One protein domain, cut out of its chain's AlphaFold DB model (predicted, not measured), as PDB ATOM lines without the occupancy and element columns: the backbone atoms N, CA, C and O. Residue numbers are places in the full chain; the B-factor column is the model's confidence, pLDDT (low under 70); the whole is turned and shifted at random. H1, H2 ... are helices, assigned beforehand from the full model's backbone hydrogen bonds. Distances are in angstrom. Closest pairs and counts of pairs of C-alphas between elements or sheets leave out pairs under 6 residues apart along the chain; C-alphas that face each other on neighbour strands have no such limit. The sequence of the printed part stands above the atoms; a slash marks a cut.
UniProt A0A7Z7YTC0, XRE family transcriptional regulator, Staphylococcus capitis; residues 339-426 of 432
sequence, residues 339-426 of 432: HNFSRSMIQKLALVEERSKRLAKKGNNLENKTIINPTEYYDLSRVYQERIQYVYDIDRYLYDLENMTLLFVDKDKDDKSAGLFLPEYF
ATOM      1  N   HIS A 339     172.718 140.534 108.745       94.50
ATOM      2  CA  HIS A 339     171.321 140.884 109.033       94.50
ATOM      3  C   HIS A 339     170.324 140.278 108.039       94.50
ATOM      4  O   HIS A 339     169.257 139.809 108.440       94.50
ATOM      5  N   ASN A 340     170.654 140.261 106.747       91.12
ATOM      6  CA  ASN A 340     169.816 139.662 105.708       91.12
ATOM      7  C   ASN A 340     169.727 138.140 105.864       91.12
ATOM      8  O   ASN A 340     168.624 137.586 105.789       91.12
ATOM      9  N   PHE A 341     170.854 137.482 106.151       91.06
ATOM     10  CA  PHE A 341     170.869 136.061 106.490       91.06
ATOM     11  C   PHE A 341     169.969 135.783 107.701       91.06
ATOM     12  O   PHE A 341     169.042 134.974 107.624       91.06
ATOM     13  N   SER A 342     170.171 136.515 108.800       91.88
ATOM     14  CA  SER A 342     169.402 136.329 110.028       91.88
ATOM     15  C   SER A 342     167.915 136.559 109.834       91.88
ATOM     16  O   SER A 342     167.116 135.779 110.345       91.88
ATOM     17  N   ARG A 343     167.517 137.581 109.071       90.06
ATOM     18  CA  ARG A 343     166.103 137.837 108.762       90.06
ATOM     19  C   ARG A 343     165.466 136.638 108.062       90.06
ATOM     20  O   ARG A 343     164.394 136.200 108.474       90.06
ATOM     21  N   SER A 344     166.144 136.094 107.055       88.38
ATOM     22  CA  SER A 344     165.678 134.937 106.282       88.38
ATOM     23  C   SER A 344     165.544 133.696 107.168       88.38
ATOM     24  O   SER A 344     164.503 133.039 107.181       88.38
ATOM     25  N   MET A 345     166.555 133.436 107.997       89.56
ATOM     26  CA  MET A 345     166.572 132.305 108.924       89.56
ATOM     27  C   MET A 345     165.494 132.422 110.016       89.56
ATOM     28  O   MET A 345     164.800 131.455 110.323       89.56
ATOM     29  N   ILE A 346     165.286 133.618 110.574       89.56
ATOM     30  CA  ILE A 346     164.217 133.877 111.550       89.56
ATOM     31  C   ILE A 346     162.837 133.650 110.913       89.56
ATOM     32  O   ILE A 346     161.981 133.007 111.525       89.56
ATOM     33  N   GLN A 347     162.613 134.127 109.683       88.75
ATOM     34  CA  GLN A 347     161.360 133.891 108.954       88.75
ATOM     35  C   GLN A 347     161.130 132.394 108.702       88.75
ATOM     36  O   GLN A 347     160.031 131.894 108.942       88.75
ATOM     37  N   LYS A 348     162.176 131.655 108.318       89.06
ATOM     38  CA  LYS A 348     162.127 130.198 108.133       89.06
ATOM     39  C   LYS A 348     161.718 129.491 109.425       89.06
ATOM     40  O   LYS A 348     160.826 128.648 109.419       89.06
ATOM     41  N   LEU A 349     162.303 129.873 110.560       88.50
ATOM     42  CA  LEU A 349     161.966 129.304 111.869       88.50
ATOM     43  C   LEU A 349     160.526 129.622 112.319       88.50
ATOM     44  O   LEU A 349     159.898 128.797 112.992       88.50
ATOM     45  N   ALA A 350     159.985 130.780 111.931       87.81
ATOM     46  CA  ALA A 350     158.581 131.126 112.160       87.81
ATOM     47  C   ALA A 350     157.628 130.257 111.315       87.81
ATOM     48  O   ALA A 350     156.624 129.766 111.829       87.81
ATOM     49  N   LEU A 351     157.962 129.972 110.053       88.38
ATOM     50  CA  LEU A 351     157.176 129.041 109.230       88.38
ATOM     51  C   LEU A 351     157.198 127.618 109.785       88.38
ATOM     52  O   LEU A 351     156.167 126.945 109.834       88.38
ATOM     53  N   VAL A 352     158.366 127.167 110.248       89.19
ATOM     54  CA  VAL A 352     158.509 125.855 110.888       89.19
ATOM     55  C   VAL A 352     157.622 125.762 112.131       89.19
ATOM     56  O   VAL A 352     157.026 124.711 112.369       89.19
ATOM     57  N   GLU A 353     157.462 126.844 112.898       88.56
ATOM     58  CA  GLU A 353     156.489 126.912 113.996       88.56
ATOM     59  C   GLU A 353     155.062 126.657 113.535       88.56
ATOM     60  O   GLU A 353     154.373 125.788 114.077       88.56
ATOM     61  N   GLU A 354     154.615 127.444 112.560       87.88
ATOM     62  CA  GLU A 354     153.243 127.424 112.078       87.88
ATOM     63  C   GLU A 354     152.911 126.048 111.498       87.88
ATOM     64  O   GLU A 354     151.913 125.426 111.882       87.88
ATOM     65  N   ARG A 355     153.810 125.520 110.659       89.00
ATOM     66  CA  ARG A 355     153.722 124.164 110.117       89.00
ATOM     67  C   ARG A 355     153.632 123.132 111.234       89.00
ATOM     68  O   ARG A 355     152.748 122.276 111.214       89.00
ATOM     69  N   SER A 356     154.516 123.209 112.225       87.88
ATOM     70  CA  SER A 356     154.543 122.246 113.329       87.88
ATOM     71  C   SER A 356     153.234 122.258 114.120       87.88
ATOM     72  O   SER A 356     152.698 121.201 114.448       87.88
ATOM     73  N   LYS A 357     152.656 123.438 114.374       86.94
ATOM     74  CA  LYS A 357     151.343 123.573 115.025       86.94
ATOM     75  C   LYS A 357     150.214 122.971 114.184       86.94
ATOM     76  O   LYS A 357     149.354 122.284 114.730       86.94
ATOM     77  N   ARG A 358     150.220 123.193 112.865       87.62
ATOM     78  CA  ARG A 358     149.213 122.660 111.929       87.62
ATOM     79  C   ARG A 358     149.256 121.129 111.817       87.62
ATOM     80  O   ARG A 358     148.201 120.496 111.707       87.62
ATOM     81  N   LEU A 359     150.457 120.549 111.827       88.31
ATOM     82  CA  LEU A 359     150.698 119.111 111.640       88.31
ATOM     83  C   LEU A 359     150.689 118.307 112.949       88.31
ATOM     84  O   LEU A 359     150.705 117.072 112.913       88.31
ATOM     85  N   ALA A 360     150.651 118.972 114.104       86.00
ATOM     86  CA  ALA A 360     150.496 118.315 115.393       86.00
ATOM     87  C   ALA A 360     149.134 117.600 115.501       86.00
ATOM     88  O   ALA A 360     148.095 118.098 115.055       86.00
ATOM     89  N   LYS A 361     149.116 116.424 116.135       85.56
ATOM     90  CA  LYS A 361     147.881 115.682 116.426       85.56
ATOM     91  C   LYS A 361     147.007 116.460 117.412       85.56
ATOM     92  O   LYS A 361     147.475 116.917 118.456       85.56
ATOM     93  N   LYS A 362     145.707 116.558 117.121       76.12
ATOM     94  CA  LYS A 362     144.721 117.193 118.014       76.12
ATOM     95  C   LYS A 362     144.473 116.335 119.262       76.12
ATOM     96  O   LYS A 362     144.392 115.116 119.160       76.12
ATOM     97  N   GLY A 363     144.300 116.972 120.424       63.31
ATOM     98  CA  GLY A 363     143.873 116.306 121.667       63.31
ATOM     99  C   GLY A 363     144.953 115.499 122.395       63.31
ATOM    100  O   GLY A 363     144.653 114.776 123.342       63.31
ATOM    101  N   ASN A 364     146.213 115.617 121.980       58.47
ATOM    102  CA  ASN A 364     147.321 114.932 122.626       58.47
ATOM    103  C   ASN A 364     147.680 115.632 123.951       58.47
ATOM    104  O   ASN A 364     148.468 116.577 123.976       58.47
ATOM    105  N   ASN A 365     147.118 115.146 125.064       54.59
ATOM    106  CA  ASN A 365     147.543 115.508 126.420       54.59
ATOM    107  C   ASN A 365     148.903 114.854 126.709       54.59
ATOM    108  O   ASN A 365     149.014 113.807 127.345       54.59
ATOM    109  N   LEU A 366     149.953 115.438 126.139       55.47
ATOM    110  CA  LEU A 366     151.320 114.950 126.272       55.47
ATOM    111  C   LEU A 366     152.120 115.750 127.303       55.47
ATOM    112  O   LEU A 366     153.346 115.611 127.347       55.47
ATOM    113  N   GLU A 367     151.494 116.646 128.074       51.16
ATOM    114  CA  GLU A 367     152.156 117.319 129.197       51.16
ATOM    115  C   GLU A 367     152.884 116.262 130.044       51.16
ATOM    116  O   GLU A 367     152.299 115.268 130.465       51.16
ATOM    117  N   ASN A 368     154.198 116.440 130.202       52.28
ATOM    118  CA  ASN A 368     155.095 115.575 130.980       52.28
ATOM    119  C   ASN A 368     155.464 114.192 130.399       52.28
ATOM    120  O   ASN A 368     156.029 113.378 131.126       52.28
ATOM    121  N   LYS A 369     155.242 113.915 129.103       56.03
ATOM    122  CA  LYS A 369     155.816 112.721 128.441       56.03
ATOM    123  C   LYS A 369     157.076 113.052 127.637       56.03
ATOM    124  O   LYS A 369     157.030 113.906 126.748       56.03
ATOM    125  N   THR A 370     158.167 112.337 127.911       56.94
ATOM    126  CA  THR A 370     159.345 112.271 127.031       56.94
ATOM    127  C   THR A 370     158.916 111.595 125.734       56.94
ATOM    128  O   THR A 370     158.529 110.430 125.749       56.94
ATOM    129  N   ILE A 371     158.926 112.337 124.631       57.19
ATOM    130  CA  ILE A 371     158.586 111.793 123.316       57.19
ATOM    131  C   ILE A 371     159.819 111.084 122.777       57.19
ATOM    132  O   ILE A 371     160.874 111.703 122.656       57.19
ATOM    133  N   ILE A 372     159.678 109.800 122.459       61.34
ATOM    134  CA  ILE A 372     160.762 108.991 121.892       61.34
ATOM    135  C   ILE A 372     160.678 109.018 120.361       61.34
ATOM    136  O   ILE A 372     161.703 108.947 119.686       61.34
ATOM    137  N   ASN A 373     159.471 109.175 119.801       69.31
ATOM    138  CA  ASN A 373     159.253 109.152 118.360       69.31
ATOM    139  C   ASN A 373     158.387 110.335 117.861       69.31
ATOM    140  O   ASN A 373     157.268 110.522 118.343       69.31
ATOM    141  N   PRO A 374     158.832 111.093 116.836       69.56
ATOM    142  CA  PRO A 374     158.052 112.158 116.191       69.56
ATOM    143  C   PRO A 374     156.620 111.779 115.793       69.56
ATOM    144  O   PRO A 374     155.715 112.613 115.849       69.56
ATOM    145  N   THR A 375     156.393 110.513 115.432       72.38
ATOM    146  CA  THR A 375     155.074 109.965 115.068       72.38
ATOM    147  C   THR A 375     154.073 109.944 116.218       72.38
ATOM    148  O   THR A 375     152.873 109.819 115.978       72.38
ATOM    149  N   GLU A 376     154.519 110.085 117.466       75.00
ATOM    150  CA  GLU A 376     153.648 110.189 118.638       75.00
ATOM    151  C   GLU A 376     152.920 111.539 118.673       75.00
ATOM    152  O   GLU A 376     151.767 111.604 119.105       75.00
ATOM    153  N   TYR A 377     153.556 112.597 118.155       78.31
ATOM    154  CA  TYR A 377     153.062 113.975 118.209       78.31
ATOM    155  C   TYR A 377     152.595 114.531 116.863       78.31
ATOM    156  O   TYR A 377     151.603 115.259 116.840       78.31
ATOM    157  N   TYR A 378     153.240 114.163 115.755       86.06
ATOM    158  CA  TYR A 378     152.876 114.636 114.418       86.06
ATOM    159  C   TYR A 378     151.979 113.641 113.673       86.06
ATOM    160  O   TYR A 378     152.155 112.423 113.759       86.06
ATOM    161  N   ASP A 379     150.999 114.158 112.933       85.56
ATOM    162  CA  ASP A 379     150.150 113.370 112.039       85.56
ATOM    163  C   ASP A 379     150.884 113.114 110.715       85.56
ATOM    164  O   ASP A 379     150.888 113.954 109.812       85.56
ATOM    165  N   LEU A 380     151.507 111.936 110.595       82.88
ATOM    166  CA  LEU A 380     152.276 111.557 109.408       82.88
ATOM    167  C   LEU A 380     151.470 111.629 108.109       82.88
ATOM    168  O   LEU A 380     152.039 111.955 107.072       82.88
ATOM    169  N   SER A 381     150.165 111.343 108.144       83.50
ATOM    170  CA  SER A 381     149.341 111.380 106.932       83.50
ATOM    171  C   SER A 381     149.294 112.790 106.341       83.50
ATOM    172  O   SER A 381     149.481 112.965 105.138       83.50
ATOM    173  N   ARG A 382     149.166 113.805 107.205       82.75
ATOM    174  CA  ARG A 382     149.198 115.221 106.823       82.75
ATOM    175  C   ARG A 382     150.590 115.671 106.401       82.75
ATOM    176  O   ARG A 382     150.712 116.378 105.409       82.75
ATOM    177  N   VAL A 383     151.629 115.227 107.113       80.69
ATOM    178  CA  VAL A 383     153.036 115.514 106.770       80.69
ATOM    179  C   VAL A 383     153.337 115.055 105.337       80.69
ATOM    180  O   VAL A 383     153.869 115.824 104.539       80.69
ATOM    181  N   TYR A 384     152.954 113.824 104.977       80.50
ATOM    182  CA  TYR A 384     153.174 113.303 103.624       80.50
ATOM    183  C   TYR A 384     152.331 114.014 102.560       80.50
ATOM    184  O   TYR A 384     152.829 114.222 101.458       80.50
ATOM    185  N   GLN A 385     151.089 114.409 102.865       81.25
ATOM    186  CA  GLN A 385     150.261 115.191 101.937       81.25
ATOM    187  C   GLN A 385     150.869 116.563 101.635       81.25
ATOM    188  O   GLN A 385     150.889 116.980 100.478       81.25
ATOM    189  N   GLU A 386     151.390 117.249 102.653       76.56
ATOM    190  CA  GLU A 386     151.992 118.576 102.501       76.56
ATOM    191  C   GLU A 386     153.294 118.517 101.684       76.56
ATOM    192  O   GLU A 386     153.517 119.352 100.813       76.56
ATOM    193  N   ARG A 387     154.100 117.461 101.861       71.50
ATOM    194  CA  ARG A 387     155.334 117.232 101.086       71.50
ATOM    195  C   ARG A 387     155.107 117.153  99.566       71.50
ATOM    196  O   ARG A 387     155.998 117.500  98.800       71.50
ATOM    197  N   ILE A 388     153.961 116.643  99.113       64.62
ATOM    198  CA  ILE A 388     153.713 116.321  97.691       64.62
ATOM    199  C   ILE A 388     153.405 117.583  96.851       64.62
ATOM    200  O   ILE A 388     153.228 117.499  95.636       64.62
ATOM    201  N   GLN A 389     153.375 118.775  97.452       65.19
ATOM    202  CA  GLN A 389     153.112 120.013  96.720       65.19
ATOM    203  C   GLN A 389     154.337 120.455  95.892       65.19
ATOM    204  O   GLN A 389     155.370 120.867  96.414       65.19
ATOM    205  N   TYR A 390     154.219 120.398  94.562       64.19
ATOM    206  CA  TYR A 390     155.228 120.877  93.599       64.19
ATOM    207  C   TYR A 390     155.079 122.377  93.283       64.19
ATOM    208  O   TYR A 390     155.321 122.804  92.160       64.19
ATOM    209  N   VAL A 391     154.643 123.190  94.246       74.75
ATOM    210  CA  VAL A 391     154.420 124.632  94.050       74.75
ATOM    211  C   VAL A 391     155.556 125.411  94.704       74.75
ATOM    212  O   VAL A 391     156.005 125.045  95.786       74.75
ATOM    213  N   TYR A 392     156.040 126.469  94.047       74.06
ATOM    214  CA  TYR A 392     156.960 127.417  94.674       74.06
ATOM    215  C   TYR A 392     156.240 128.143  95.814       74.06
ATOM    216  O   TYR A 392     155.358 128.970  95.576       74.06
ATOM    217  N   ASP A 393     156.571 127.778  97.047       79.06
ATOM    218  CA  ASP A 393     155.977 128.309  98.265       79.06
ATOM    219  C   ASP A 393     156.985 129.164  99.044       79.06
ATOM    220  O   ASP A 393     158.135 129.367  98.645       79.06
ATOM    221  N   ILE A 394     156.531 129.717 100.166       81.44
ATOM    222  CA  ILE A 394     157.352 130.600 100.990       81.44
ATOM    223  C   ILE A 394     158.568 129.876 101.596       81.44
ATOM    224  O   ILE A 394     159.591 130.509 101.845       81.44
ATOM    225  N   ASP A 395     158.510 128.554 101.777       79.75
ATOM    226  CA  ASP A 395     159.646 127.765 102.253       79.75
ATOM    227  C   ASP A 395     160.758 127.675 101.215       79.75
ATOM    228  O   ASP A 395     161.927 127.878 101.550       79.75
ATOM    229  N   ARG A 396     160.401 127.427  99.950       81.00
ATOM    230  CA  ARG A 396     161.364 127.442  98.840       81.00
ATOM    231  C   ARG A 396     161.938 128.835  98.608       81.00
ATOM    232  O   ARG A 396     163.137 128.954  98.392       81.00
ATOM    233  N   TYR A 397     161.121 129.881  98.746       83.12
ATOM    234  CA  TYR A 397     161.594 131.267  98.693       83.12
ATOM    235  C   TYR A 397     162.668 131.572  99.740       83.12
ATOM    236  O   TYR A 397     163.723 132.110  99.407       83.12
ATOM    237  N   LEU A 398     162.430 131.215 101.005       83.81
ATOM    238  CA  LEU A 398     163.408 131.472 102.063       83.81
ATOM    239  C   LEU A 398     164.653 130.592 101.934       83.81
ATOM    240  O   LEU A 398     165.744 131.061 102.245       83.81
ATOM    241  N   TYR A 399     164.502 129.358 101.450       82.31
ATOM    242  CA  TYR A 399     165.631 128.486 101.126       82.31
ATOM    243  C   TYR A 399     166.523 129.094 100.036       82.31
ATOM    244  O   TYR A 399     167.742 129.160 100.194       82.31
ATOM    245  N   ASP A 400     165.922 129.599  98.957       80.44
ATOM    246  CA  ASP A 400     166.664 130.274  97.893       80.44
ATOM    247  C   ASP A 400     167.359 131.533  98.415       80.44
ATOM    248  O   ASP A 400     168.515 131.775  98.086       80.44
ATOM    249  N   LEU A 401     166.692 132.321  99.262       82.69
ATOM    250  CA  LEU A 401     167.263 133.535  99.846       82.69
ATOM    251  C   LEU A 401     168.459 133.241 100.770       82.69
ATOM    252  O   LEU A 401     169.476 133.937 100.707       82.69
ATOM    253  N   GLU A 402     168.360 132.196 101.594       81.88
ATOM    254  CA  GLU A 402     169.454 131.689 102.433       81.88
ATOM    255  C   GLU A 402     170.663 131.293 101.572       81.88
ATOM    256  O   GLU A 402     171.772 131.791 101.784       81.88
ATOM    257  N   ASN A 403     170.437 130.478 100.539       78.50
ATOM    258  CA  ASN A 403     171.491 130.009  99.640       78.50
ATOM    259  C   ASN A 403     172.099 131.120  98.783       78.50
ATOM    260  O   ASN A 403     173.312 131.154  98.603       78.50
ATOM    261  N   MET A 404     171.295 132.060  98.285       78.69
ATOM    262  CA  MET A 404     171.809 133.232  97.570       78.69
ATOM    263  C   MET A 404     172.721 134.077  98.462       78.69
ATOM    264  O   MET A 404     173.736 134.591  97.996       78.69
ATOM    265  N   THR A 405     172.390 134.196  99.749       78.25
ATOM    266  CA  THR A 405     173.232 134.912 100.715       78.25
ATOM    267  C   THR A 405     174.561 134.184 100.929       78.25
ATOM    268  O   THR A 405     175.611 134.823 100.917       78.25
ATOM    269  N   LEU A 406     174.535 132.851 101.049       75.31
ATOM    270  CA  LEU A 406     175.737 132.014 101.159       75.31
ATOM    271  C   LEU A 406     176.642 132.119  99.922       75.31
ATOM    272  O   LEU A 406     177.849 132.298 100.066       75.31
ATOM    273  N   LEU A 407     176.062 132.082  98.720       73.44
ATOM    274  CA  LEU A 407     176.788 132.250  97.454       73.44
ATOM    275  C   LEU A 407     177.485 133.614  97.349       73.44
ATOM    276  O   LEU A 407     178.556 133.721  96.763       73.44
ATOM    277  N   PHE A 408     176.898 134.671  97.917       73.81
ATOM    278  CA  PHE A 408     177.509 136.002  97.906       73.81
ATOM    279  C   PHE A 408     178.736 136.104  98.828       73.81
ATOM    280  O   PHE A 408     179.657 136.879  98.557       73.81
ATOM    281  N   VAL A 409     178.739 135.343  99.925       72.81
ATOM    282  CA  VAL A 409     179.853 135.273 100.884       72.81
ATOM    283  C   VAL A 409     180.998 134.439 100.310       72.81
ATOM    284  O   VAL A 409     182.157 134.849 100.371       72.81
ATOM    285  N   ASP A 410     180.674 133.282  99.738       67.81
ATOM    286  CA  ASP A 410     181.638 132.290  99.267       67.81
ATOM    287  C   ASP A 410     182.025 132.549  97.800       67.81
ATOM    288  O   ASP A 410     181.610 131.840  96.887       67.81
ATOM    289  N   LYS A 411     182.809 133.614  97.565       55.41
ATOM    290  CA  LYS A 411     183.232 134.054  96.215       55.41
ATOM    291  C   LYS A 411     184.000 132.995  95.413       55.41
ATOM    292  O   LYS A 411     184.068 133.117  94.192       55.41
ATOM    293  N   ASP A 412     184.577 132.001  96.090       48.50
ATOM    294  CA  ASP A 412     185.386 130.936  95.489       48.50
ATOM    295  C   ASP A 412     184.588 129.646  95.241       48.50
ATOM    296  O   ASP A 412     185.040 128.766  94.501       48.50
ATOM    297  N   LYS A 413     183.370 129.531  95.790       48.50
ATOM    298  CA  LYS A 413     182.420 128.508  95.359       48.50
ATOM    299  C   LYS A 413     181.707 128.982  94.106       48.50
ATOM    300  O   LYS A 413     180.589 129.489  94.137       48.50
ATOM    301  N   ASP A 414     182.313 128.655  92.972       43.19
ATOM    302  CA  ASP A 414     181.643 128.509  91.675       43.19
ATOM    303  C   ASP A 414     180.686 127.287  91.706       43.19
ATOM    304  O   ASP A 414     180.630 126.448  90.801       43.19
ATOM    305  N   ASP A 415     179.975 127.115  92.824       46.72
ATOM    306  CA  ASP A 415     179.176 125.948  93.123       46.72
ATOM    307  C   ASP A 415     177.783 126.137  92.537       46.72
ATOM    308  O   ASP A 415     176.805 126.475  93.205       46.72
ATOM    309  N   LYS A 416     177.699 125.865  91.235       45.78
ATOM    310  CA  LYS A 416     176.436 125.715  90.500       45.78
ATOM    311  C   LYS A 416     175.518 124.629  91.092       45.78
ATOM    312  O   LYS A 416     174.421 124.448  90.570       45.78
ATOM    313  N   SER A 417     175.947 123.894  92.128       47.19
ATOM    314  CA  SER A 417     175.138 122.914  92.860       47.19
ATOM    315  C   SER A 417     174.454 123.458  94.116       47.19
ATOM    316  O   SER A 417     173.724 122.700  94.758       47.19
ATOM    317  N   ALA A 418     174.598 124.752  94.443       53.88
ATOM    318  CA  ALA A 418     173.670 125.422  95.352       53.88
ATOM    319  C   ALA A 418     172.278 125.376  94.705       53.88
ATOM    320  O   ALA A 418     171.924 126.228  93.893       53.88
ATOM    321  N   GLY A 419     171.551 124.288  94.960       59.78
ATOM    322  CA  GLY A 419     170.339 123.908  94.253       59.78
ATOM    323  C   GLY A 419     169.211 124.862  94.580       59.78
ATOM    324  O   GLY A 419     168.383 124.554  95.422       59.78
ATOM    325  N   LEU A 420     169.200 126.032  93.951       69.00
ATOM    326  CA  LEU A 420     168.095 126.970  94.044       69.00
ATOM    327  C   LEU A 420     166.861 126.323  93.410       69.00
ATOM    328  O   LEU A 420     166.950 125.691  92.358       69.00
ATOM    329  N   PHE A 421     165.702 126.520  94.021       67.56
ATOM    330  CA  PHE A 421     164.426 126.160  93.423       67.56
ATOM    331  C   PHE A 421     164.054 127.162  92.325       67.56
ATOM    332  O   PHE A 421     163.515 126.759  91.301       67.56
ATOM    333  N   LEU A 422     164.377 128.454  92.481       67.50
ATOM    334  CA  LEU A 422     164.041 129.522  91.524       67.50
ATOM    335  C   LEU A 422     164.321 129.173  90.037       67.50
ATOM    336  O   LEU A 422     163.419 129.366  89.220       67.50
ATOM    337  N   PRO A 423     165.494 128.625  89.647       61.09
ATOM    338  CA  PRO A 423     165.789 128.259  88.259       61.09
ATOM    339  C   PRO A 423     164.879 127.168  87.673       61.09
ATOM    340  O   PRO A 423     164.750 127.092  86.457       61.09
ATOM    341  N   GLU A 424     164.246 126.329  88.500       59.56
ATOM    342  CA  GLU A 424     163.319 125.283  88.039       59.56
ATOM    343  C   GLU A 424     161.896 125.815  87.788       59.56
ATOM    344  O   GLU A 424     161.131 125.195  87.050       59.56
ATOM    345  N   TYR A 425     161.526 126.953  88.395       54.47
ATOM    346  CA  TYR A 425     160.164 127.514  88.338       54.47
ATOM    347  C   TYR A 425     160.034 128.757  87.454       54.47
ATOM    348  O   TYR A 425     158.926 129.071  87.012       54.47
ATOM    349  N   PHE A 426     161.130 129.468  87.193       57.22
ATOM    350  CA  PHE A 426     161.136 130.651  86.339       57.22
ATOM    351  C   PHE A 426     161.878 130.351  85.039       57.22
ATOM    352  O   PHE A 426     163.040 129.956  85.051       57.22
TER     353      PHE A 426
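What this domain is: This is residues 339 to 426 of the 432 residues of the protein "XRE family transcriptional regulator" of Staphylococcus capitis (UniProt A0A7Z7YTC0). A long helix, H1, and a shorter one, H3, lie side by side and run opposite ways, in a loose, elongated model. The short helix H2 is near the last residue of H1, and the four-residue H4 is near H3; residues 367 to 373 stick out, and so do residues 408 to 414, of which 408 and 409 belong to H3. The printed part has 88 residues with four named helices, H1, H2, H3 and H4 along the chain, and no named strand; its class is all helix. The whole is loose, with a radius of gyration of the C-alphas of 16.9 A and spans of 50 by 28 by 20 A.

How they stand to each other: H1, residues 339 to 359, touches H3, residues 394 to 409, at a shallow tilt of 26 degrees, opposite ways; their closest C-alphas, of Ser 344 and Leu 398, are 5.9 A apart. H2, residues 380 to 387, is close to H1 but not clearly touching, at a steep tilt of 41 degrees, opposite ways; the closest C-alphas, of Leu 359 and Arg 382, are 6.4 A apart. H4, residues 422 to 425, is close to H3 but not clearly touching, the closest C-alphas, of Asp 400 and Leu 422, being 6.9 A apart. H2 is apart from H3 and from H4, and H1 is apart from H4. In H1, H2 and H3 every O i to N i+4 pair is within hydrogen-bond range; H4 is too short for such a pair.

Where its parts are: H1 begins at C-alpha 339 (171.321, 140.884, 109.033) and is 30.1 A long. H3 is 23.0 A long and ends at C-alpha 409 (179.853, 135.273, 100.884). H2 is 10.5 A long, and H4 ends at C-alpha 425 (160.164, 127.514, 88.338).

The domain as a whole: The two C-alphas farthest apart, of Asn 365 and Asp 412, are 51.3 A apart. The printed part has no cut. The links from H1 to H2 and from H3 to H4 are long, with 20 and 12 residues. The mean pLDDT of the printed part is 73.9, and residues 363 to 374, 388 to 390 and 410 to 426 are under 70.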